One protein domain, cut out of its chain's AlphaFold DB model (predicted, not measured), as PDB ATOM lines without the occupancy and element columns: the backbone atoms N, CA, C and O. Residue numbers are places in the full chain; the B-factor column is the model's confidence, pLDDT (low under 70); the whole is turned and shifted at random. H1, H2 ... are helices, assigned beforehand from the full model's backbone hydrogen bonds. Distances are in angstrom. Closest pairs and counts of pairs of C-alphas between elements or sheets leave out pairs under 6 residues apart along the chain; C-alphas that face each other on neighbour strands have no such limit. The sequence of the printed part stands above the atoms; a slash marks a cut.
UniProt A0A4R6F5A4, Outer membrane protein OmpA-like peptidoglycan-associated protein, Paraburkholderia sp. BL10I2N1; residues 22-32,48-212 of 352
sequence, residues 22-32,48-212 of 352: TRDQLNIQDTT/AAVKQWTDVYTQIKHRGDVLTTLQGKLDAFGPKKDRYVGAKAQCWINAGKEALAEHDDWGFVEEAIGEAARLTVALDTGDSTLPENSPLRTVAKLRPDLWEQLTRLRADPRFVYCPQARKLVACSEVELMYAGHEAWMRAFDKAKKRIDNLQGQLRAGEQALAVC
ATOM      1  N   THR A  22     -41.597 -17.169  37.787       84.62
ATOM      2  CA  THR A  22     -41.997 -15.897  37.161       84.62
ATOM      3  C   THR A  22     -40.829 -15.258  36.412       84.62
ATOM      4  O   THR A  22     -40.974 -14.837  35.265       84.62
ATOM      5  N   ARG A  23     -39.646 -15.209  37.034       82.00
ATOM      6  CA  ARG A  23     -38.439 -14.625  36.438       82.00
ATOM      7  C   ARG A  23     -38.009 -15.351  35.165       82.00
ATOM      8  O   ARG A  23     -37.687 -14.696  34.177       82.00
ATOM      9  N   ASP A  24     -38.020 -16.678  35.175       85.50
ATOM     10  CA  ASP A  24     -37.606 -17.470  34.016       85.50
ATOM     11  C   ASP A  24     -38.581 -17.261  32.836       85.50
ATOM     12  O   ASP A  24     -38.155 -17.146  31.687       85.50
ATOM     13  N   GLN A  25     -39.880 -17.068  33.111       89.62
ATOM     14  CA  GLN A  25     -40.884 -16.719  32.093       89.62
ATOM     15  C   GLN A  25     -40.706 -15.316  31.487       89.62
ATOM     16  O   GLN A  25     -41.167 -15.075  30.370       89.62
ATOM     17  N   LEU A  26     -40.051 -14.383  32.185       91.94
ATOM     18  CA  LEU A  26     -39.737 -13.053  31.644       91.94
ATOM     19  C   LEU A  26     -38.582 -13.085  30.635       91.94
ATOM     20  O   LEU A  26     -38.440 -12.143  29.853       91.94
ATOM     21  N   ASN A  27     -37.780 -14.156  30.622       92.44
ATOM     22  CA  ASN A  27     -36.614 -14.306  29.750       92.44
ATOM     23  C   ASN A  27     -35.736 -13.033  29.745       92.44
ATOM     24  O   ASN A  27     -35.513 -12.405  28.702       92.44
ATOM     25  N   ILE A  28     -35.330 -12.601  30.944       90.00
ATOM     26  CA  ILE A  28     -34.537 -11.384  31.165       90.00
ATOM     27  C   ILE A  28     -33.161 -11.564  30.521       90.00
ATOM     28  O   ILE A  28     -32.449 -12.510  30.848       90.00
ATOM     29  N   GLN A  29     -32.791 -10.666  29.610       87.19
ATOM     30  CA  GLN A  29     -31.518 -10.749  28.886       87.19
ATOM     31  C   GLN A  29     -30.354 -10.176  29.697       87.19
ATOM     32  O   GLN A  29     -29.222 -10.641  29.577       87.19
ATOM     33  N   ASP A  30     -30.631  -9.175  30.532       80.25
ATOM     34  CA  ASP A  30     -29.637  -8.599  31.428       80.25
ATOM     35  C   ASP A  30     -29.532  -9.420  32.718       80.25
ATOM     36  O   ASP A  30     -30.419  -9.414  33.575       80.25
ATOM     37  N   THR A  31     -28.425 -10.144  32.858       73.81
ATOM     38  CA  THR A  31     -28.172 -10.997  34.020       73.81
ATOM     39  C   THR A  31     -27.767 -10.204  35.263       73.81
ATOM     40  O   THR A  31     -27.883 -10.736  36.369       73.81
ATOM     41  N   THR A  32     -27.362  -8.933  35.134       75.19
ATOM     42  CA  THR A  32     -26.991  -8.081  36.279       75.19
ATOM     43  C   THR A  32     -28.197  -7.786  37.172       75.19
ATOM     44  O   THR A  32     -28.095  -7.829  38.399       75.19
ATOM     45  N   ALA A  48     -27.056   2.123  37.695       72.69
ATOM     46  CA  ALA A  48     -26.504   3.271  38.410       72.69
ATOM     47  C   ALA A  48     -26.650   4.556  37.574       72.69
ATOM     48  O   ALA A  48     -26.383   4.571  36.369       72.69
ATOM     49  N   ALA A  49     -27.079   5.654  38.205       75.31
ATOM     50  CA  ALA A  49     -27.168   6.948  37.535       75.31
ATOM     51  C   ALA A  49     -25.768   7.426  37.122       75.31
ATOM     52  O   ALA A  49     -24.891   7.625  37.961       75.31
ATOM     53  N   VAL A  50     -25.564   7.616  35.818       79.44
ATOM     54  CA  VAL A  50     -24.324   8.168  35.255       79.44
ATOM     55  C   VAL A  50     -24.480   9.650  34.947       79.44
ATOM     56  O   VAL A  50     -25.592  10.138  34.743       79.44
ATOM     57  N   LYS A  51     -23.355  10.366  34.854       80.44
ATOM     58  CA  LYS A  51     -23.344  11.818  34.642       80.44
ATOM     59  C   LYS A  51     -24.165  12.250  33.421       80.44
ATOM     60  O   LYS A  51     -24.922  13.210  33.516       80.44
ATOM     61  N   GLN A  52     -24.077  11.523  32.301       79.62
ATOM     62  CA  GLN A  52     -24.871  11.843  31.107       79.62
ATOM     63  C   GLN A  52     -26.379  11.808  31.389       79.62
ATOM     64  O   GLN A  52     -27.117  12.654  30.896       79.62
ATOM     65  N   TRP A  53     -26.834  10.851  32.200       82.81
ATOM     66  CA  TRP A  53     -28.237  10.745  32.587       82.81
ATOM     67  C   TRP A  53     -28.629  11.909  33.496       82.81
ATOM     68  O   TRP A  53     -29.636  12.575  33.256       82.81
ATOM     69  N   THR A  54     -27.811  12.206  34.511       83.00
ATOM     70  CA  THR A  54     -28.121  13.288  35.450       83.00
ATOM     71  C   THR A  54     -28.131  14.653  34.773       83.00
ATOM     72  O   THR A  54     -29.011  15.456  35.069       83.00
ATOM     73  N   ASP A  55     -27.219  14.907  33.832       80.56
ATOM     74  CA  ASP A  55     -27.140  16.173  33.092       80.56
ATOM     75  C   ASP A  55     -28.425  16.449  32.286       80.56
ATOM     76  O   ASP A  55     -28.836  17.602  32.157       80.56
ATOM     77  N   VAL A  56     -29.080  15.399  31.778       77.44
ATOM     78  CA  VAL A  56     -30.303  15.504  30.967       77.44
ATOM     79  C   VAL A  56     -31.560  15.558  31.837       77.44
ATOM     80  O   VAL A  56     -32.421  16.412  31.628       77.44
ATOM     81  N   TYR A  57     -31.679  14.658  32.815       81.75
ATOM     82  CA  TYR A  57     -32.964  14.375  33.460       81.75
ATOM     83  C   TYR A  57     -33.161  15.052  34.823       81.75
ATOM     84  O   TYR A  57     -34.297  15.347  35.187       81.75
ATOM     85  N   THR A  58     -32.096  15.408  35.558       78.62
ATOM     86  CA  THR A  58     -32.233  16.047  36.896       78.62
ATOM     87  C   THR A  58     -32.839  17.451  36.858       78.62
ATOM     88  O   THR A  58     -33.259  17.985  37.883       78.62
ATOM     89  N   GLN A  59     -32.914  18.058  35.673       81.19
ATOM     90  CA  GLN A  59     -33.532  19.366  35.469       81.19
ATOM     91  C   GLN A  59     -35.075  19.298  35.497       81.19
ATOM     92  O   GLN A  59     -35.739  20.331  35.614       81.19
ATOM     93  N   ILE A  60     -35.666  18.099  35.420       85.44
ATOM     94  CA  ILE A  60     -37.118  17.883  35.404       85.44
ATOM     95  C   ILE A  60     -37.655  17.862  36.844       85.44
ATOM     96  O   ILE A  60     -37.691  16.825  37.494       85.44
ATOM     97  N   LYS A  61     -38.107  19.014  37.357       81.00
ATOM     98  CA  LYS A  61     -38.622  19.134  38.742       81.00
ATOM     99  C   LYS A  61     -40.128  18.884  38.882       81.00
ATOM    100  O   LYS A  61     -40.573  18.333  39.882       81.00
ATOM    101  N   HIS A  62     -40.915  19.256  37.870       91.75
ATOM    102  CA  HIS A  62     -42.382  19.159  37.878       91.75
ATOM    103  C   HIS A  62     -42.872  18.137  36.846       91.75
ATOM    104  O   HIS A  62     -43.469  18.483  35.829       91.75
ATOM    105  N   ARG A  63     -42.582  16.854  37.097       95.06
ATOM    106  CA  ARG A  63     -42.825  15.737  36.159       95.06
ATOM    107  C   ARG A  63     -44.260  15.711  35.609       95.06
ATOM    108  O   ARG A  63     -44.448  15.600  34.398       95.06
ATOM    109  N   GLY A  64     -45.261  15.895  36.472       96.38
ATOM    110  CA  GLY A  64     -46.677  15.931  36.078       96.38
ATOM    111  C   GLY A  64     -47.031  17.093  35.141       96.38
ATOM    112  O   GLY A  64     -47.727  16.895  34.140       96.38
ATOM    113  N   ASP A  65     -46.496  18.286  35.402       97.12
ATOM    114  CA  ASP A  65     -46.726  19.474  34.569       97.12
ATOM    115  C   ASP A  65     -46.056  19.326  33.200       97.12
ATOM    116  O   ASP A  65     -46.624  19.701  32.168       97.12
ATOM    117  N   VAL A  66     -44.869  18.713  33.163       96.69
ATOM    118  CA  VAL A  66     -44.156  18.415  31.916       96.69
ATOM    119  C   VAL A  66     -44.929  17.397  31.077       96.69
ATOM    120  O   VAL A  66     -45.136  17.631  29.886       96.69
ATOM    121  N   LEU A  67     -45.433  16.315  31.682       97.88
ATOM    122  CA  LEU A  67     -46.285  15.333  30.998       97.88
ATOM    123  C   LEU A  67     -47.582  15.964  30.470       97.88
ATOM    124  O   LEU A  67     -48.025  15.644  29.367       97.88
ATOM    125  N   THR A  68     -48.178  16.889  31.225       98.12
ATOM    126  CA  THR A  68     -49.370  17.641  30.800       98.12
ATOM    127  C   THR A  68     -49.056  18.574  29.631       98.12
ATOM    128  O   THR A  68     -49.799  18.627  28.652       98.12
ATOM    129  N   THR A  69     -47.910  19.251  29.674       97.50
ATOM    130  CA  THR A  69     -47.443  20.113  28.582       97.50
ATOM    131  C   THR A  69     -47.162  19.312  27.312       97.50
ATOM    132  O   THR A  69     -47.565  19.717  26.220       97.50
ATOM    133  N   LEU A  70     -46.496  18.161  27.435       97.19
ATOM    134  CA  LEU A  70     -46.240  17.256  26.314       97.19
ATOM    135  C   LEU A  70     -47.540  16.713  25.722       97.19
ATOM    136  O   LEU A  70     -47.664  16.669  24.501       97.19
ATOM    137  N   GLN A  71     -48.520  16.372  26.563       98.31
ATOM    138  CA  GLN A  71     -49.850  15.967  26.114       98.31
ATOM    139  C   GLN A  71     -50.488  17.051  25.238       98.31
ATOM    140  O   GLN A  71     -50.869  16.767  24.106       98.31
ATOM    141  N   GLY A  72     -50.523  18.300  25.716       97.75
ATOM    142  CA  GLY A  72     -51.088  19.421  24.960       97.75
ATOM    143  C   GLY A  72     -50.363  19.678  23.635       97.75
ATOM    144  O   GLY A  72     -51.008  19.883  22.606       97.75
ATOM    145  N   LYS A  73     -49.024  19.602  23.623       96.06
ATOM    146  CA  LYS A  73     -48.229  19.700  22.385       96.06
ATOM    147  C   LYS A  73     -48.562  18.576  21.408       96.06
ATOM    148  O   LYS A  73     -48.724  18.839  20.220       96.06
ATOM    149  N   LEU A  74     -48.671  17.343  21.897       95.50
ATOM    150  CA  LEU A  74     -48.992  16.188  21.068       95.50
ATOM    151  C   LEU A  74     -50.406  16.293  20.475       95.50
ATOM    152  O   LEU A  74     -50.612  15.987  19.302       95.50
ATOM    153  N   ASP A  75     -51.374  16.757  21.265       95.88
ATOM    154  CA  ASP A  75     -52.760  16.949  20.831       95.88
ATOM    155  C   ASP A  75     -52.882  18.026  19.742       95.88
ATOM    156  O   ASP A  75     -53.670  17.873  18.806       95.88
ATOM    157  N   ALA A  76     -52.036  19.061  19.785       94.88
ATOM    158  CA  ALA A  76     -51.997  20.119  18.774       94.88
ATOM    159  C   ALA A  76     -51.606  19.628  17.362       94.88
ATOM    160  O   ALA A  76     -51.891  20.309  16.377       94.88
ATOM    161  N   PHE A  77     -51.010  18.435  17.223       87.19
ATOM    162  CA  PHE A  77     -50.711  17.840  15.912       87.19
ATOM    163  C   PHE A  77     -51.947  17.293  15.179       87.19
ATOM    164  O   PHE A  77     -51.849  16.941  13.995       87.19
ATOM    165  N   GLY A  78     -53.103  17.205  15.849       90.44
ATOM    166  CA  GLY A  78     -54.349  16.719  15.255       90.44
ATOM    167  C   GLY A  78     -54.172  15.339  14.600       90.44
ATOM    168  O   GLY A  78     -53.540  14.465  15.193       90.44
ATOM    169  N   PRO A  79     -54.631  15.121  13.351       84.62
ATOM    170  CA  PRO A  79     -54.532  13.817  12.680       84.62
ATOM    171  C   PRO A  79     -53.103  13.283  12.492       84.62
ATOM    172  O   PRO A  79     -52.906  12.086  12.279       84.62
ATOM    173  N   LYS A  80     -52.069  14.141  12.549       82.06
ATOM    174  CA  LYS A  80     -50.675  13.671  12.471       82.06
ATOM    175  C   LYS A  80     -50.301  12.820  13.690       82.06
ATOM    176  O   LYS A  80     -49.453  11.942  13.551       82.06
ATOM    177  N   LYS A  81     -50.958  13.025  14.838       85.69
ATOM    178  CA  LYS A  81     -50.791  12.218  16.054       85.69
ATOM    179  C   LYS A  81     -51.095  10.734  15.823       85.69
ATOM    180  O   LYS A  81     -50.464   9.891  16.444       85.69
ATOM    181  N   ASP A  82     -51.984  10.403  14.885       82.31
ATOM    182  CA  ASP A  82     -52.370   9.014  14.595       82.31
ATOM    183  C   ASP A  82     -51.335   8.249  13.753       82.31
ATOM    184  O   ASP A  82     -51.501   7.055  13.465       82.31
ATOM    185  N   ARG A  83     -50.260   8.920  13.318       86.38
ATOM    186  CA  ARG A  83     -49.077   8.261  12.752       86.38
ATOM    187  C   ARG A  83     -48.384   7.440  13.834       86.38
ATOM    188  O   ARG A  83     -48.503   7.729  15.019       86.38
ATOM    189  N   TYR A  84     -47.590   6.461  13.412       88.75
ATOM    190  CA  TYR A  84     -46.867   5.576  14.326       88.75
ATOM    191  C   TYR A  84     -46.086   6.331  15.417       88.75
ATOM    192  O   TYR A  84     -46.242   6.044  16.599       88.75
ATOM    193  N   VAL A  85     -45.309   7.343  15.020       89.94
ATOM    194  CA  VAL A  85     -44.488   8.161  15.929       89.94
ATOM    195  C   VAL A  85     -45.343   8.917  16.950       89.94
ATOM    196  O   VAL A  85     -45.026   8.909  18.137       89.94
ATOM    197  N   GLY A  86     -46.454   9.520  16.517       92.06
ATOM    198  CA  GLY A  86     -47.365  10.241  17.410       92.06
ATOM    199  C   GLY A  86     -48.109   9.313  18.371       92.06
ATOM    200  O   GLY A  86     -48.230   9.619  19.556       92.06
ATOM    201  N   ALA A  87     -48.521   8.134  17.897       93.00
ATOM    202  CA  ALA A  87     -49.106   7.112  18.752       93.00
ATOM    203  C   ALA A  87     -48.095   6.649  19.810       93.00
ATOM    204  O   ALA A  87     -48.431   6.594  20.987       93.00
ATOM    205  N   LYS A  88     -46.840   6.407  19.419       94.19
ATOM    206  CA  LYS A  88     -45.764   6.009  20.337       94.19
ATOM    207  C   LYS A  88     -45.457   7.088  21.376       94.19
ATOM    208  O   LYS A  88     -45.341   6.767  22.555       94.19
ATOM    209  N   ALA A  89     -45.418   8.360  20.970       95.50
ATOM    210  CA  ALA A  89     -45.284   9.490  21.892       95.50
ATOM    211  C   ALA A  89     -46.423   9.510  22.924       95.50
ATOM    212  O   ALA A  89     -46.174   9.672  24.115       95.50
ATOM    213  N   GLN A  90     -47.668   9.272  22.487       97.38
ATOM    214  CA  GLN A  90     -48.814   9.181  23.393       97.38
ATOM    215  C   GLN A  90     -48.652   8.044  24.408       97.38
ATOM    216  O   GLN A  90     -48.959   8.231  25.584       97.38
ATOM    217  N   CYS A  91     -48.186   6.874  23.967       97.44
ATOM    218  CA  CYS A  91     -47.987   5.727  24.849       97.44
ATOM    219  C   CYS A  91     -46.891   6.007  25.892       97.44
ATOM    220  O   CYS A  91     -47.088   5.691  27.059       97.44
ATOM    221  N   TRP A  92     -45.796   6.683  25.520       98.06
ATOM    222  CA  TRP A  92     -44.771   7.123  26.479       98.06
ATOM    223  C   TRP A  92     -45.295   8.138  27.498       98.06
ATOM    224  O   TRP A  92     -45.004   8.014  28.684       98.06
ATOM    225  N   ILE A  93     -46.121   9.103  27.074       98.56
ATOM    226  CA  ILE A  93     -46.783  10.034  28.007       98.56
ATOM    227  C   ILE A  93     -47.671   9.266  28.991       98.56
ATOM    228  O   ILE A  93     -47.683   9.581  30.179       98.56
ATOM    229  N   ASN A  94     -48.413   8.264  28.514       98.44
ATOM    230  CA  ASN A  94     -49.268   7.445  29.369       98.44
ATOM    231  C   ASN A  94     -48.444   6.624  30.368       98.44
ATOM    232  O   ASN A  94     -48.753   6.672  31.553       98.44
ATOM    233  N   ALA A  95     -47.376   5.962  29.916       98.38
ATOM    234  CA  ALA A  95     -46.475   5.204  30.783       98.38
ATOM    235  C   ALA A  95     -45.823   6.100  31.849       98.38
ATOM    236  O   ALA A  95     -45.796   5.745  33.020       98.38
ATOM    237  N   GLY A  96     -45.380   7.307  31.475       98.25
ATOM    238  CA  GLY A  96     -44.842   8.279  32.430       98.25
ATOM    239  C   GLY A  96     -45.879   8.751  33.455       98.25
ATOM    240  O   GLY A  96     -45.553   8.910  34.629       98.25
ATOM    241  N   LYS A  97     -47.140   8.948  33.042       98.62
ATOM    242  CA  LYS A  97     -48.246   9.291  33.956       98.62
ATOM    243  C   LYS A  97     -48.587   8.141  34.903       98.62
ATOM    244  O   LYS A  97     -48.836   8.399  36.075       98.62
ATOM    245  N   GLU A  98     -48.601   6.908  34.402       98.31
ATOM    246  CA  GLU A  98     -48.831   5.702  35.202       98.31
ATOM    247  C   GLU A  98     -47.722   5.525  36.242       98.31
ATOM    248  O   GLU A  98     -48.019   5.481  37.432       98.31
ATOM    249  N   ALA A  99     -46.456   5.569  35.826       98.00
ATOM    250  CA  ALA A  99     -45.309   5.475  36.728       98.00
ATOM    251  C   ALA A  99     -45.313   6.579  37.794       98.00
ATOM    252  O   ALA A  99     -45.108   6.311  38.977       98.00
ATOM    253  N   LEU A 100     -45.635   7.818  37.409       97.19
ATOM    254  CA  LEU A 100     -45.763   8.920  38.361       97.19
ATOM    255  C   LEU A 100     -46.893   8.681  39.377       97.19
ATOM    256  O   LEU A 100     -46.729   8.996  40.555       97.19
ATOM    257  N   ALA A 101     -48.028   8.130  38.938       97.94
ATOM    258  CA  ALA A 101     -49.150   7.791  39.812       97.94
ATOM    259  C   ALA A 101     -48.838   6.608  40.744       97.94
ATOM    260  O   ALA A 101     -49.375   6.543  41.846       97.94
ATOM    261  N   GLU A 102     -47.945   5.703  40.334       96.44
ATOM    262  CA  GLU A 102     -47.415   4.628  41.177       96.44
ATOM    263  C   GLU A 102     -46.299   5.085  42.135       96.44
ATOM    264  O   GLU A 102     -45.764   4.259  42.876       96.44
ATOM    265  N   HIS A 103     -45.978   6.385  42.164       95.44
ATOM    266  CA  HIS A 103     -44.877   6.959  42.946       95.44
ATOM    267  C   HIS A 103     -43.507   6.362  42.584       95.44
ATOM    268  O   HIS A 103     -42.682   6.076  43.450       95.44
ATOM    269  N   ASP A 104     -43.269   6.165  41.287       92.81
ATOM    270  CA  ASP A 104     -41.981   5.720  40.774       92.81
ATOM    271  C   ASP A 104     -40.943   6.855  40.791       92.81
ATOM    272  O   ASP A 104     -41.051   7.845  40.058       92.81
ATOM    273  N   ASP A 105     -39.918   6.696  41.628       89.75
ATOM    274  CA  ASP A 105     -38.807   7.641  41.779       89.75
ATOM    275  C   ASP A 105     -37.461   7.060  41.307       89.75
ATOM    276  O   ASP A 105     -36.393   7.577  41.641       89.75
ATOM    277  N   TRP A 106     -37.482   5.993  40.499       89.38
ATOM    278  CA  TRP A 106     -36.264   5.353  39.989       89.38
ATOM    279  C   TRP A 106     -35.690   6.012  38.735       89.38
ATOM    280  O   TRP A 106     -34.589   5.652  38.301       89.38
ATOM    281  N   GLY A 107     -36.399   6.985  38.163       90.62
ATOM    282  CA  GLY A 107     -35.992   7.741  36.978       90.62
ATOM    283  C   GLY A 107     -36.749   7.384  35.693       90.62
ATOM    284  O   GLY A 107     -36.487   7.986  34.653       90.62
ATOM    285  N   PHE A 108     -37.662   6.407  35.724       94.38
ATOM    286  CA  PHE A 108     -38.404   5.991  34.529       94.38
ATOM    287  C   PHE A 108     -39.390   7.059  34.049       94.38
ATOM    288  O   PHE A 108     -39.580   7.223  32.846       94.38
ATOM    289  N   VAL A 109     -39.975   7.841  34.964       96.50
ATOM    290  CA  VAL A 109     -40.859   8.963  34.610       96.50
ATOM    291  C   VAL A 109     -40.111   9.984  33.746       96.50
ATOM    292  O   VAL A 109     -40.629  10.452  32.732       96.50
ATOM    293  N   GLU A 110     -38.877  10.314  34.117       94.44
ATOM    294  CA  GLU A 110     -38.003  11.241  33.406       94.44
ATOM    295  C   GLU A 110     -37.578  10.690  32.041       94.44
ATOM    296  O   GLU A 110     -37.612  11.417  31.047       94.44
ATOM    297  N   GLU A 111     -37.241   9.403  31.968       93.81
ATOM    298  CA  GLU A 111     -36.912   8.729  30.707       93.81
ATOM    299  C   GLU A 111     -38.115   8.670  29.756       93.81
ATOM    300  O   GLU A 111     -37.978   8.963  28.566       93.81
ATOM    301  N   ALA A 112     -39.313   8.393  30.278       96.62
ATOM    302  CA  ALA A 112     -40.557   8.422  29.514       96.62
ATOM    303  C   ALA A 112     -40.878   9.833  28.991       96.62
ATOM    304  O   ALA A 112     -41.296   9.990  27.840       96.62
ATOM    305  N   ILE A 113     -40.636  10.874  29.799       95.94
ATOM    306  CA  ILE A 113     -40.714  12.279  29.367       95.94
ATOM    307  C   ILE A 113     -39.726  12.545  28.223       95.94
ATOM    308  O   ILE A 113     -40.104  13.171  27.228       95.94
ATOM    309  N   GLY A 114     -38.486  12.064  28.342       92.62
ATOM    310  CA  GLY A 114     -37.451  12.194  27.314       92.62
ATOM    311  C   GLY A 114     -37.861  11.571  25.981       92.62
ATOM    312  O   GLY A 114     -37.832  12.246  24.949       92.62
ATOM    313  N   GLU A 115     -38.322  10.318  26.002       94.06
ATOM    314  CA  GLU A 115     -38.774   9.622  24.794       94.06
ATOM    315  C   GLU A 115     -40.017  10.276  24.181       94.06
ATOM    316  O   GLU A 115     -40.068  10.496  22.967       94.06
ATOM    317  N   ALA A 116     -40.997  10.672  24.998       95.31
ATOM    318  CA  ALA A 116     -42.164  11.408  24.519       95.31
ATOM    319  C   ALA A 116     -41.770  12.730  23.841       95.31
ATOM    320  O   ALA A 116     -42.273  13.046  22.758       95.31
ATOM    321  N   ALA A 117     -40.849  13.493  24.436       92.81
ATOM    322  CA  ALA A 117     -40.357  14.745  23.868       92.81
ATOM    323  C   ALA A 117     -39.619  14.514  22.541       92.81
ATOM    324  O   ALA A 117     -39.919  15.184  21.551       92.81
ATOM    325  N   ARG A 118     -38.717  13.525  22.488       90.00
ATOM    326  CA  ARG A 118     -37.967  13.156  21.279       90.00
ATOM    327  C   ARG A 118     -38.894  12.783  20.122       90.00
ATOM    328  O   ARG A 118     -38.722  13.271  19.007       90.00
ATOM    329  N   LEU A 119     -39.905  11.957  20.388       91.00
ATOM    330  CA  LEU A 119     -40.887  11.536  19.384       91.00
ATOM    331  C   LEU A 119     -41.801  12.686  18.950       91.00
ATOM    332  O   LEU A 119     -42.163  12.774  17.779       91.00
ATOM    333  N   THR A 120     -42.141  13.595  19.865       89.25
ATOM    334  CA  THR A 120     -42.911  14.804  19.538       89.25
ATOM    335  C   THR A 120     -42.125  15.720  18.594       89.25
ATOM    336  O   THR A 120     -42.694  16.238  17.638       89.25
ATOM    337  N   VAL A 121     -40.810  15.866  18.800       86.81
ATOM    338  CA  VAL A 121     -39.928  16.607  17.879       86.81
ATOM    339  C   VAL A 121     -39.830  15.908  16.522       86.81
ATOM    340  O   VAL A 121     -39.980  16.565  15.497       86.81
ATOM    341  N   ALA A 122     -39.647  14.584  16.493       82.38
ATOM    342  CA  ALA A 122     -39.617  13.822  15.238       82.38
ATOM    343  C   ALA A 122     -40.928  13.958  14.437       82.38
ATOM    344  O   ALA A 122     -40.920  14.031  13.207       82.38
ATOM    345  N   LEU A 123     -42.066  14.040  15.133       83.06
ATOM    346  CA  LEU A 123     -43.363  14.273  14.503       83.06
ATOM    347  C   LEU A 123     -43.469  15.674  13.872       83.06
ATOM    348  O   LEU A 123     -44.101  15.812  12.820       83.06
ATOM    349  N   ASP A 124     -42.854  16.682  14.492       80.62
ATOM    350  CA  ASP A 124     -42.819  18.065  14.006       80.62
ATOM    351  C   ASP A 124     -41.937  18.224  12.764       80.62
ATOM    352  O   ASP A 124     -42.371  18.774  11.750       80.62
ATOM    353  N   THR A 125     -40.733  17.648  12.801       75.31
ATOM    354  CA  THR A 125     -39.780  17.683  11.681       75.31
ATOM    355  C   THR A 125     -40.220  16.829  10.492       75.31
ATOM    356  O   THR A 125     -39.654  16.941   9.405       75.31
ATOM    357  N   GLY A 126     -41.246  15.991  10.671       66.69
ATOM    358  CA  GLY A 126     -41.742  15.091   9.636       66.69
ATOM    359  C   GLY A 126     -40.793  13.932   9.345       66.69
ATOM    360  O   GLY A 126     -40.911  13.322   8.280       66.69
ATOM    361  N   ASP A 127     -39.881  13.626  10.273       65.31
ATOM    362  CA  ASP A 127     -39.010  12.464  10.170       65.31
ATOM    363  C   ASP A 127     -39.871  11.193  10.089       65.31
ATOM    364  O   ASP A 127     -40.762  10.942  10.905       65.31
ATOM    365  N   SER A 128     -39.649  10.432   9.021       53.38
ATOM    366  CA  SER A 128     -40.407   9.222   8.699       53.38
ATOM    367  C   SER A 128     -39.665   7.948   9.084       53.38
ATOM    368  O   SER A 128     -40.228   6.858   8.950       53.38
ATOM    369  N   THR A 129     -38.431   8.069   9.584       62.34
ATOM    370  CA  THR A 129     -37.724   6.932  10.166       62.34
ATOM    371  C   THR A 129     -38.538   6.418  11.351       62.34
ATOM    372  O   THR A 129     -39.016   7.194  12.173       62.34
ATOM    373  N   LEU A 130     -38.788   5.106  11.404       61.47
ATOM    374  CA  LEU A 130     -39.460   4.486  12.545       61.47
ATOM    375  C   LEU A 130     -38.430   4.414  13.674       61.47
ATOM    376  O   LEU A 130     -37.542   3.565  13.602       61.47
ATOM    377  N   PRO A 131     -38.503   5.282  14.695       63.12
ATOM    378  CA  PRO A 131     -37.438   5.348  15.672       63.12
ATOM    379  C   PRO A 131     -37.471   4.082  16.525       63.12
ATOM    380  O   PRO A 131     -38.494   3.758  17.150       63.12
ATOM    381  N   GLU A 132     -36.344   3.376  16.562       72.88
ATOM    382  CA  GLU A 132     -36.111   2.363  17.586       72.88
ATOM    383  C   GLU A 132     -36.212   3.009  18.974       72.88
ATOM    384  O   GLU A 132     -36.045   4.225  19.139       72.88
ATOM    385  N   ASN A 133     -36.565   2.195  19.969       75.44
ATOM    386  CA  ASN A 133     -36.499   2.648  21.352       75.44
ATOM    387  C   ASN A 133     -35.039   2.898  21.703       75.44
ATOM    388  O   ASN A 133     -34.193   2.028  21.490       75.44
ATOM    389  N   SER A 134     -34.758   4.075  22.252       82.81
ATOM    390  CA  SER A 134     -33.448   4.332  22.828       82.81
ATOM    391  C   SER A 134     -33.221   3.384  24.011       82.81
ATOM    392  O   SER A 134     -34.166   3.102  24.752       82.81
ATOM    393  N   PRO A 135     -31.995   2.866  24.206       84.62
ATOM    394  CA  PRO A 135     -31.681   2.141  25.427       84.62
ATOM    395  C   PRO A 135     -31.853   3.092  26.617       84.62
ATOM    396  O   PRO A 135     -31.297   4.191  26.623       84.62
ATOM    397  N   LEU A 136     -32.646   2.673  27.600       87.12
ATOM    398  CA  LEU A 136     -32.932   3.440  28.810       87.12
ATOM    399  C   LEU A 136     -32.157   2.852  29.988       87.12
ATOM    400  O   LEU A 136     -31.975   1.637  30.058       87.12
ATOM    401  N   ARG A 137     -31.708   3.697  30.923       87.38
ATOM    402  CA  ARG A 137     -30.910   3.255  32.080       87.38
ATOM    403  C   ARG A 137     -31.727   2.341  32.985       87.38
ATOM    404  O   ARG A 137     -31.178   1.419  33.577       87.38
ATOM    405  N   THR A 138     -33.019   2.623  33.129       89.62
ATOM    406  CA  THR A 138     -33.874   1.922  34.090       89.62
ATOM    407  C   THR A 138     -34.582   0.701  33.506       89.62
ATOM    408  O   THR A 138     -35.434   0.135  34.180       89.62
ATOM    409  N   VAL A 139     -34.274   0.286  32.272       91.38
ATOM    410  CA  VAL A 139     -35.041  -0.743  31.553       91.38
ATOM    411  C   VAL A 139     -34.180  -1.957  31.225       91.38
ATOM    412  O   VAL A 139     -33.242  -1.877  30.435       91.38
ATOM    413  N   ALA A 140     -34.570  -3.122  31.743       90.38
ATOM    414  CA  ALA A 140     -33.996  -4.399  31.336       90.38
ATOM    415  C   ALA A 140     -34.659  -4.912  30.050       90.38
ATOM    416  O   ALA A 140     -35.882  -4.882  29.907       90.38
ATOM    417  N   LYS A 141     -33.875  -5.465  29.116       90.56
ATOM    418  CA  LYS A 141     -34.449  -6.127  27.937       90.56
ATOM    419  C   LYS A 141     -35.038  -7.484  28.330       90.56
ATOM    420  O   LYS A 141     -34.339  -8.347  28.861       90.56
ATOM    421  N   LEU A 142     -36.317  -7.676  28.028       92.31
ATOM    422  CA  LEU A 142     -37.090  -8.894  28.284       92.31
ATOM    423  C   LEU A 142     -37.591  -9.498  26.975       92.31
ATOM    424  O   LEU A 142     -37.686  -8.777  25.978       92.31
ATOM    425  N   ARG A 143     -37.977 -10.781  27.006       94.88
ATOM    426  CA  ARG A 143     -38.806 -11.422  25.966       94.88
ATOM    427  C   ARG A 143     -38.396 -11.058  24.524       94.88
ATOM    428  O   ARG A 143     -39.155 -10.389  23.817       94.88
ATOM    429  N   PRO A 144     -37.193 -11.464  24.069       92.44
ATOM    430  CA  PRO A 144     -36.721 -11.183  22.708       92.44
ATOM    431  C   PRO A 144     -37.701 -11.657  21.623       92.44
ATOM    432  O   PRO A 144     -37.848 -10.993  20.601       92.44
ATOM    433  N   ASP A 145     -38.449 -12.729  21.887       94.50
ATOM    434  CA  ASP A 145     -39.511 -13.241  21.020       94.50
ATOM    435  C   ASP A 145     -40.627 -12.212  20.751       94.50
ATOM    436  O   ASP A 145     -41.118 -12.103  19.624       94.50
ATOM    437  N   LEU A 146     -40.990 -11.399  21.751       95.31
ATOM    438  CA  LEU A 146     -41.993 -10.341  21.598       95.31
ATOM    439  C   LEU A 146     -41.443  -9.148  20.801       95.31
ATOM    440  O   LEU A 146     -42.171  -8.561  19.999       95.31
ATOM    441  N   TRP A 147     -40.156  -8.817  20.952       91.88
ATOM    442  CA  TRP A 147     -39.490  -7.803  20.120       91.88
ATOM    443  C   TRP A 147     -39.435  -8.211  18.645       91.88
ATOM    444  O   TRP A 147     -39.661  -7.383  17.758       91.88
ATOM    445  N   GLU A 148     -39.172  -9.487  18.368       89.62
ATOM    446  CA  GLU A 148     -39.223 -10.025  17.008       89.62
ATOM    447  C   GLU A 148     -40.641  -9.966  16.434       89.62
ATOM    448  O   GLU A 148     -40.824  -9.562  15.284       89.62
ATOM    449  N   GLN A 149     -41.657 -10.309  17.231       92.12
ATOM    450  CA  GLN A 149     -43.059 -10.199  16.827       92.12
ATOM    451  C   GLN A 149     -43.436  -8.752  16.483       92.12
ATOM    452  O   GLN A 149     -43.963  -8.501  15.400       92.12
ATOM    453  N   LEU A 150     -43.087  -7.788  17.337       92.12
ATOM    454  CA  LEU A 150     -43.283  -6.356  17.086       92.12
ATOM    455  C   LEU A 150     -42.577  -5.891  15.808       92.12
ATOM    456  O   LEU A 150     -43.149  -5.148  15.011       92.12
ATOM    457  N   THR A 151     -41.355  -6.364  15.574       89.44
ATOM    458  CA  THR A 151     -40.593  -6.050  14.359       89.44
ATOM    459  C   THR A 151     -41.277  -6.592  13.107       89.44
ATOM    460  O   THR A 151     -41.405  -5.858  12.126       89.44
ATOM    461  N   ARG A 152     -41.807  -7.822  13.147       89.25
ATOM    462  CA  ARG A 152     -42.600  -8.383  12.040       89.25
ATOM    463  C   ARG A 152     -43.869  -7.573  11.772       89.25
ATOM    464  O   ARG A 152     -44.168  -7.302  10.615       89.25
ATOM    465  N   LEU A 153     -44.582  -7.141  12.816       89.62
ATOM    466  CA  LEU A 153     -45.796  -6.328  12.660       89.62
ATOM    467  C   LEU A 153     -45.507  -4.960  12.037       89.62
ATOM    468  O   LEU A 153     -46.264  -4.514  11.180       89.62
ATOM    469  N   ARG A 154     -44.402  -4.312  12.426       87.94
ATOM    470  CA  ARG A 154     -43.967  -3.043  11.819       87.94
ATOM    471  C   ARG A 154     -43.552  -3.196  10.357       87.94
ATOM    472  O   ARG A 154     -43.752  -2.268   9.578       87.94
ATOM    473  N   ALA A 155     -42.958  -4.335  10.005       84.62
ATOM    474  CA  ALA A 155     -42.503  -4.631   8.651       84.62
ATOM    475  C   ALA A 155     -43.641  -5.024   7.692       84.62
ATOM    476  O   ALA A 155     -43.425  -5.074   6.482       84.62
ATOM    477  N   ASP A 156     -44.846  -5.303   8.203       85.31
ATOM    478  CA  ASP A 156     -45.990  -5.657   7.369       85.31
ATOM    479  C   ASP A 156     -46.375  -4.483   6.438       85.31
ATOM    480  O   ASP A 156     -46.621  -3.374   6.923       85.31
ATOM    481  N   PRO A 157     -46.492  -4.688   5.111       81.75
ATOM    482  CA  PRO A 157     -46.843  -3.622   4.167       81.75
ATOM    483  C   PRO A 157     -48.170  -2.916   4.474       81.75
ATOM    484  O   PRO A 157     -48.363  -1.754   4.108       81.75
ATOM    485  N   ARG A 158     -49.098  -3.597   5.157       84.94
ATOM    486  CA  ARG A 158     -50.382  -3.027   5.574       84.94
ATOM    487  C   ARG A 158     -50.200  -2.000   6.687       84.94
ATOM    488  O   ARG A 158     -50.964  -1.044   6.749       84.94
ATOM    489  N   PHE A 159     -49.173  -2.141   7.526       84.38
ATOM    490  CA  PHE A 159     -48.996  -1.399   8.776       84.38
ATOM    491  C   PHE A 159     -49.119   0.121   8.626       84.38
ATOM    492  O   PHE A 159     -49.802   0.775   9.417       84.38
ATOM    493  N   VAL A 160     -48.540   0.693   7.567       82.12
ATOM    494  CA  VAL A 160     -48.596   2.138   7.284       82.12
ATOM    495  C   VAL A 160     -50.037   2.646   7.134       82.12
ATOM    496  O   VAL A 160     -50.321   3.789   7.499       82.12
ATOM    497  N   TYR A 161     -50.952   1.799   6.666       81.56
ATOM    498  CA  TYR A 161     -52.340   2.135   6.353       81.56
ATOM    499  C   TYR A 161     -53.331   1.824   7.474       81.56
ATOM    500  O   TYR A 161     -54.508   2.141   7.331       81.56
ATOM    501  N   CYS A 162     -52.880   1.238   8.587       87.00
ATOM    502  CA  CYS A 162     -53.761   0.712   9.629       87.00
ATOM    503  C   CYS A 162     -53.583   1.487  10.949       87.00
ATOM    504  O   CYS A 162     -52.810   1.054  11.806       87.00
ATOM    505  N   PRO A 163     -54.291   2.618  11.168       87.00
ATOM    506  CA  PRO A 163     -54.157   3.434  12.379       87.00
ATOM    507  C   PRO A 163     -54.283   2.639  13.677       87.00
ATOM    508  O   PRO A 163     -53.470   2.809  14.584       87.00
ATOM    509  N   GLN A 164     -55.253   1.722  13.731       91.31
ATOM    510  CA  GLN A 164     -55.490   0.894  14.909       91.31
ATOM    511  C   GLN A 164     -54.298  -0.016  15.216       91.31
ATOM    512  O   GLN A 164     -53.833  -0.059  16.354       91.31
ATOM    513  N   ALA A 165     -53.755  -0.696  14.204       91.94
ATOM    514  CA  ALA A 165     -52.578  -1.536  14.385       91.94
ATOM    515  C   ALA A 165     -51.343  -0.711  14.771       91.94
ATOM    516  O   ALA A 165     -50.621  -1.100  15.685       91.94
ATOM    517  N   ARG A 166     -51.136   0.462  14.152       90.88
ATOM    518  CA  ARG A 166     -50.034   1.374  14.510       90.88
ATOM    519  C   ARG A 166     -50.085   1.762  15.981       90.88
ATOM    520  O   ARG A 166     -49.057   1.701  16.645       90.88
ATOM    521  N   LYS A 167     -51.267   2.115  16.493       93.69
ATOM    522  CA  LYS A 167     -51.462   2.456  17.906       93.69
ATOM    523  C   LYS A 167     -51.169   1.271  18.824       93.69
ATOM    524  O   LYS A 167     -50.434   1.424  19.795       93.69
ATOM    525  N   LEU A 168     -51.719   0.097  18.511       95.62
ATOM    526  CA  LEU A 168     -51.541  -1.107  19.324       95.62
ATOM    527  C   LEU A 168     -50.077  -1.545  19.376       95.62
ATOM    528  O   LEU A 168     -49.582  -1.826  20.464       95.62
ATOM    529  N   VAL A 169     -49.376  -1.548  18.240       94.12
ATOM    530  CA  VAL A 169     -47.950  -1.895  18.156       94.12
ATOM    531  C   VAL A 169     -47.086  -0.848  18.856       94.12
ATOM    532  O   VAL A 169     -46.238  -1.217  19.661       94.12
ATOM    533  N   ALA A 170     -47.342   0.445  18.638       94.12
ATOM    534  CA  ALA A 170     -46.604   1.519  19.300       94.12
ATOM    535  C   ALA A 170     -46.711   1.437  20.829       94.12
ATOM    536  O   ALA A 170     -45.696   1.485  21.518       94.12
ATOM    537  N   CYS A 171     -47.923   1.258  21.364       96.25
ATOM    538  CA  CYS A 171     -48.102   1.087  22.805       96.25
ATOM    539  C   CYS A 171     -47.513  -0.237  23.294       96.25
ATOM    540  O   CYS A 171     -46.950  -0.267  24.376       96.25
ATOM    541  N   SER A 172     -47.564  -1.305  22.495       96.69
ATOM    542  CA  SER A 172     -46.965  -2.591  22.865       96.69
ATOM    543  C   SER A 172     -45.442  -2.491  23.039       96.69
ATOM    544  O   SER A 172     -44.891  -3.082  23.962       96.69
ATOM    545  N   GLU A 173     -44.752  -1.706  22.203       95.44
ATOM    546  CA  GLU A 173     -43.318  -1.432  22.380       95.44
ATOM    547  C   GLU A 173     -43.020  -0.693  23.690       95.44
ATOM    548  O   GLU A 173     -42.031  -1.003  24.352       95.44
ATOM    549  N   VAL A 174     -43.859   0.280  24.061       96.88
ATOM    550  CA  VAL A 174     -43.688   1.053  25.302       96.88
ATOM    551  C   VAL A 174     -44.000   0.197  26.528       96.88
ATOM    552  O   VAL A 174     -43.215   0.182  27.468       96.88
ATOM    553  N   GLU A 175     -45.078  -0.587  26.498       97.69
ATOM    554  CA  GLU A 175     -45.427  -1.514  27.581       97.69
ATOM    555  C   GLU A 175     -44.350  -2.582  27.796       97.69
ATOM    556  O   GLU A 175     -44.068  -2.956  28.932       97.69
ATOM    557  N   LEU A 176     -43.694  -3.048  26.727       97.12
ATOM    558  CA  LEU A 176     -42.575  -3.984  26.846       97.12
ATOM    559  C   LEU A 176     -41.344  -3.331  27.497       97.12
ATOM    560  O   LEU A 176     -40.632  -3.988  28.257       97.12
ATOM    561  N   MET A 177     -41.107  -2.040  27.242       96.94
ATOM    562  CA  MET A 177     -40.078  -1.263  27.948       96.94
ATOM    563  C   MET A 177     -40.453  -1.030  29.410       96.94
ATOM    564  O   MET A 177     -39.605  -1.194  30.281       96.94
ATOM    565  N   TYR A 178     -41.718  -0.736  29.703       97.88
ATOM    566  CA  TYR A 178     -42.178  -0.551  31.075       97.88
ATOM    567  C   TYR A 178     -42.127  -1.866  31.874       97.88
ATOM    568  O   TYR A 178     -41.640  -1.894  33.000       97.88
ATOM    569  N   ALA A 179     -42.477  -3.002  31.267       97.31
ATOM    570  CA  ALA A 179     -42.275  -4.311  31.892       97.31
ATOM    571  C   ALA A 179     -40.785  -4.567  32.176       97.31
ATOM    572  O   ALA A 179     -40.422  -5.116  33.216       97.31
ATOM    573  N   GLY A 180     -39.908  -4.132  31.263       95.12
ATOM    574  CA  GLY A 180     -38.460  -4.135  31.454       95.12
ATOM    575  C   GLY A 180     -38.003  -3.281  32.634       95.12
ATOM    576  O   GLY A 180     -37.106  -3.696  33.369       95.12
ATOM    577  N   HIS A 181     -38.643  -2.135  32.857       95.12
ATOM    578  CA  HIS A 181     -38.407  -1.299  34.028       95.12
ATOM    579  C   HIS A 181     -38.855  -1.969  35.332       95.12
ATOM    580  O   HIS A 181     -38.090  -2.055  36.292       95.12
ATOM    581  N   GLU A 182     -40.059  -2.539  35.354       95.06
ATOM    582  CA  GLU A 182     -40.564  -3.290  36.507       95.06
ATOM    583  C   GLU A 182     -39.648  -4.474  36.844       95.06
ATOM    584  O   GLU A 182     -39.343  -4.720  38.012       95.06
ATOM    585  N   ALA A 183     -39.141  -5.183  35.833       92.19
ATOM    586  CA  ALA A 183     -38.177  -6.258  36.029       92.19
ATOM    587  C   ALA A 183     -36.819  -5.746  36.531       92.19
ATOM    588  O   ALA A 183     -36.230  -6.383  37.406       92.19
ATOM    589  N   TRP A 184     -36.345  -4.600  36.034       90.12
ATOM    590  CA  TRP A 184     -35.126  -3.940  36.510       90.12
ATOM    591  C   TRP A 184     -35.233  -3.566  38.001       90.12
ATOM    592  O   TRP A 184     -34.338  -3.887  38.783       90.12
ATOM    593  N   MET A 185     -36.388  -3.047  38.435       89.69
ATOM    594  CA  MET A 185     -36.725  -2.821  39.852       89.69
ATOM    595  C   MET A 185     -36.982  -4.110  40.651       89.69
ATOM    596  O   MET A 185     -37.254  -4.061  41.851       89.69
ATOM    597  N   ARG A 186     -36.906  -5.281  40.005       87.62
ATOM    598  CA  ARG A 186     -37.184  -6.612  40.574       87.62
ATOM    599  C   ARG A 186     -38.639  -6.834  40.981       87.62
ATOM    600  O   ARG A 186     -38.935  -7.778  41.715       87.62
ATOM    601  N   ALA A 187     -39.561  -6.034  40.460       90.88
ATOM    602  CA  ALA A 187     -40.999  -6.245  40.559       90.88
ATOM    603  C   ALA A 187     -41.467  -7.272  39.508       90.88
ATOM    604  O   ALA A 187     -42.291  -6.978  38.643       90.88
ATOM    605  N   PHE A 188     -40.927  -8.496  39.567       92.12
ATOM    606  CA  PHE A 188     -41.126  -9.518  38.528       92.12
ATOM    607  C   PHE A 188     -42.595  -9.899  38.313       92.12
ATOM    608  O   PHE A 188     -42.996 -10.137  37.178       92.12
ATOM    609  N   ASP A 189     -43.411  -9.910  39.367       94.06
ATOM    610  CA  ASP A 189     -44.840 -10.212  39.240       94.06
ATOM    611  C   ASP A 189     -45.604  -9.088  38.519       94.06
ATOM    612  O   ASP A 189     -46.496  -9.370  37.714       94.06
ATOM    613  N   LYS A 190     -45.221  -7.816  38.736       95.38
ATOM    614  CA  LYS A 190     -45.765  -6.675  37.976       95.38
ATOM    615  C   LYS A 190     -45.363  -6.772  36.504       95.38
ATOM    616  O   LYS A 190     -46.242  -6.809  35.644       95.38
ATOM    617  N   ALA A 191     -44.065  -6.973  36.249       95.81
ATOM    618  CA  ALA A 191     -43.531  -7.159  34.901       95.81
ATOM    619  C   ALA A 191     -44.257  -8.293  34.169       95.81
ATOM    620  O   ALA A 191     -44.683  -8.142  33.027       95.81
ATOM    621  N   LYS A 192     -44.469  -9.429  34.843       95.56
ATOM    622  CA  LYS A 192     -45.167 -10.581  34.268       95.56
ATOM    623  C   LYS A 192     -46.615 -10.260  33.924       95.56
ATOM    624  O   LYS A 192     -47.050 -10.566  32.817       95.56
ATOM    625  N   LYS A 193     -47.340  -9.608  34.832       96.19
ATOM    626  CA  LYS A 193     -48.719  -9.172  34.589       96.19
ATOM    627  C   LYS A 193     -48.803  -8.226  33.387       96.19
ATOM    628  O   LYS A 193     -49.708  -8.361  32.565       96.19
ATOM    629  N   ARG A 194     -47.848  -7.301  33.251       97.00
ATOM    630  CA  ARG A 194     -47.776  -6.389  32.104       97.00
ATOM    631  C   ARG A 194     -47.494  -7.134  30.801       97.00
ATOM    632  O   ARG A 194     -48.175  -6.884  29.811       97.00
ATOM    633  N   ILE A 195     -46.584  -8.110  30.814       97.06
ATOM    634  CA  ILE A 195     -46.324  -8.992  29.663       97.06
ATOM    635  C   ILE A 195     -47.575  -9.789  29.258       97.06
ATOM    636  O   ILE A 195     -47.859  -9.910  28.066       97.06
ATOM    637  N   ASP A 196     -48.353 -10.300  30.212       95.25
ATOM    638  CA  ASP A 196     -49.578 -11.052  29.907       95.25
ATOM    639  C   ASP A 196     -50.635 -10.165  29.227       95.25
ATOM    640  O   ASP A 196     -51.245 -10.559  28.226       95.25
ATOM    641  N   ASN A 197     -50.795  -8.929  29.708       94.94
ATOM    642  CA  ASN A 197     -51.665  -7.932  29.078       94.94
ATOM    643  C   ASN A 197     -51.162  -7.547  27.677       94.94
ATOM    644  O   ASN A 197     -51.937  -7.520  26.714       94.94
ATOM    645  N   LEU A 198     -49.852  -7.322  27.544       95.62
ATOM    646  CA  LEU A 198     -49.171  -7.012  26.289       95.62
ATOM    647  C   LEU A 198     -49.415  -8.092  25.227       95.62
ATOM    648  O   LEU A 198     -49.700  -7.769  24.077       95.62
ATOM    649  N   GLN A 199     -49.369  -9.377  25.585       94.56
ATOM    650  CA  GLN A 199     -49.661 -10.465  24.643       94.56
ATOM    651  C   GLN A 199     -51.108 -10.425  24.121       94.56
ATOM    652  O   GLN A 199     -51.371 -10.808  22.978       94.56
ATOM    653  N   GLY A 200     -52.064  -9.956  24.928       94.00
ATOM    654  CA  GLY A 200     -53.419  -9.648  24.460       94.00
ATOM    655  C   GLY A 200     -53.434  -8.504  23.445       94.00
ATOM    656  O   GLY A 200     -54.054  -8.618  22.387       94.00
ATOM    657  N   GLN A 201     -52.696  -7.432  23.728       94.06
ATOM    658  CA  GLN A 201     -52.589  -6.265  22.854       94.06
ATOM    659  C   GLN A 201     -51.904  -6.577  21.515       94.06
ATOM    660  O   GLN A 201     -52.351  -6.098  20.472       94.06
ATOM    661  N   LEU A 202     -50.872  -7.424  21.521       94.31
ATOM    662  CA  LEU A 202     -50.192  -7.898  20.314       94.31
ATOM    663  C   LEU A 202     -51.137  -8.690  19.409       94.31
ATOM    664  O   LEU A 202     -51.224  -8.393  18.219       94.31
ATOM    665  N   ARG A 203     -51.918  -9.617  19.980       95.25
ATOM    666  CA  ARG A 203     -52.951 -10.358  19.234       95.25
ATOM    667  C   ARG A 203     -54.004  -9.424  18.640       95.25
ATOM    668  O   ARG A 203     -54.408  -9.602  17.494       95.25
ATOM    669  N   ALA A 204     -54.427  -8.402  19.383       94.69
ATOM    670  CA  ALA A 204     -55.339  -7.389  18.855       94.69
ATOM    671  C   ALA A 204     -54.698  -6.582  17.708       94.69
ATOM    672  O   ALA A 204     -55.375  -6.249  16.736       94.69
ATOM    673  N   GLY A 205     -53.395  -6.290  17.790       93.25
ATOM    674  CA  GLY A 205     -52.633  -5.624  16.731       93.25
ATOM    675  C   GLY A 205     -52.539  -6.466  15.458       93.25
ATOM    676  O   GLY A 205     -52.787  -5.959  14.367       93.25
ATOM    677  N   GLU A 206     -52.259  -7.760  15.605       93.56
ATOM    678  CA  GLU A 206     -52.273  -8.751  14.522       93.56
ATOM    679  C   GLU A 206     -53.636  -8.842  13.844       93.56
ATOM    680  O   GLU A 206     -53.728  -8.775  12.621       93.56
ATOM    681  N   GLN A 207     -54.707  -8.943  14.633       94.75
ATOM    682  CA  GLN A 207     -56.073  -8.977  14.114       94.75
ATOM    683  C   GLN A 207     -56.422  -7.681  13.383       94.75
ATOM    684  O   GLN A 207     -56.974  -7.731  12.286       94.75
ATOM    685  N   ALA A 208     -56.049  -6.527  13.948       93.25
ATOM    686  CA  ALA A 208     -56.253  -5.231  13.315       93.25
ATOM    687  C   ALA A 208     -55.519  -5.134  11.968       93.25
ATOM    688  O   ALA A 208     -56.082  -4.600  11.020       93.25
ATOM    689  N   LEU A 209     -54.300  -5.671  11.856       91.00
ATOM    690  CA  LEU A 209     -53.568  -5.794  10.588       91.00
ATOM    691  C   LEU A 209     -54.239  -6.770   9.616       91.00
ATOM    692  O   LEU A 209     -54.324  -6.485   8.424       91.00
ATOM    693  N   ALA A 210     -54.723  -7.910  10.111       90.56
ATOM    694  CA  ALA A 210     -55.323  -8.958   9.294       90.56
ATOM    695  C   ALA A 210     -56.600  -8.490   8.582       90.56
ATOM    696  O   ALA A 210     -56.783  -8.795   7.406       90.56
ATOM    697  N   VAL A 211     -57.449  -7.722   9.273       90.62
ATOM    698  CA  VAL A 211     -58.696  -7.170   8.707       90.62
ATOM    699  C   VAL A 211     -58.497  -5.823   8.011       90.62
ATOM    700  O   VAL A 211     -59.421  -5.302   7.390       90.62
ATOM    701  N   CYS A 212     -57.306  -5.234   8.118       86.44
ATOM    702  CA  CYS A 212     -57.006  -3.963   7.488       86.44
ATOM    703  C   CYS A 212     -56.763  -4.155   5.993       86.44
ATOM    704  O   CYS A 212     -55.794  -4.777   5.551       86.44
TER     705      CYS A 212
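AT A GLANCE: This is residues 22 to 32 and 48 to 212 of the 352 residues of the protein "Outer membrane protein OmpA-like peptidoglycan-associated protein" of Paraburkholderia sp. BL10I2N1 (UniProt A0A4R6F5A4). Two triangles of long helices, H3, H5, H6 and H7, H8, H9, stand side by side and join where H5 packs on H8, in the middle of one six-helix bundle. Short H1 packs on the start of H9, and the unnamed residues 126 to 143 lead from one triangle to the other. The printed part has 176 residues with nine named helices, H1 to H9 in order, and no named strand: all helix. It is compact, with a radius of gyration of the C-alphas of 15.8 A and spans of 43 by 41 by 25 A.

HOW THE PARTS SIT: H1, residues 22 to 26, touches residues 188 to 195 alone of H9, residues 188 to 210; the closest C-alphas, of Arg 23 and Phe 188, are 6.1 A apart. H2, residues 51 to 57, only just touches H6, residues 108 to 125, with 3 pairs of C-alphas within 8 A, the closest those of Tyr 57 and Glu 110 at 5.9 A. H3, residues 63 to 75, touches H5, residues 84 to 101, at a shallow tilt of 24 degrees, opposite ways, closest at C-alphas 67 and 93, 6.1 A. H4, residues 78 to 82, only just touches H8, residues 163 to 184, with 3 pairs; C-alphas 82 and 163 are closest at 6.3 A. H5 and H6 form a hairpin, closest at C-alphas 89 and 116, 4.5 A. H8, the hub, touches H5 at a steep tilt of 38 degrees, the same way, closest at C-alphas 88 and 170, 4.7 A. H7, residues 144 to 155, makes a hairpin with H8, closest at C-alphas 150 and 169, 6.5 A; H8 and H9 make another, closest at C-alphas 179 and 191, 4.3 A. Every O i to N i+4 pair is within hydrogen-bond range in H1, H2, H3, H5, H6, H7, H8 and H9; H4 has 0 of 1, but 2 of 2 O i to N i+3 pairs.

IN THESE COORDINATES: H1 begins at C-alpha 22, (-41.997, -15.897, 37.161). H5 and H6 each measure 25.7 A, H8 31.6 A and H9 32.5 A, ending at C-alpha 210, (-55.323, -8.958, 9.294).

THE WHOLE: The C-alphas of Lys 51 and Val 211, the two farthest apart, are 47.8 A apart. Residues 33 to 47 are not printed, and C-alphas 32 and 48 are 11.6 A apart across the cut. The link from H6 to H7 is long, 18 residues, and residues 126 to 131 have pLDDT under 70.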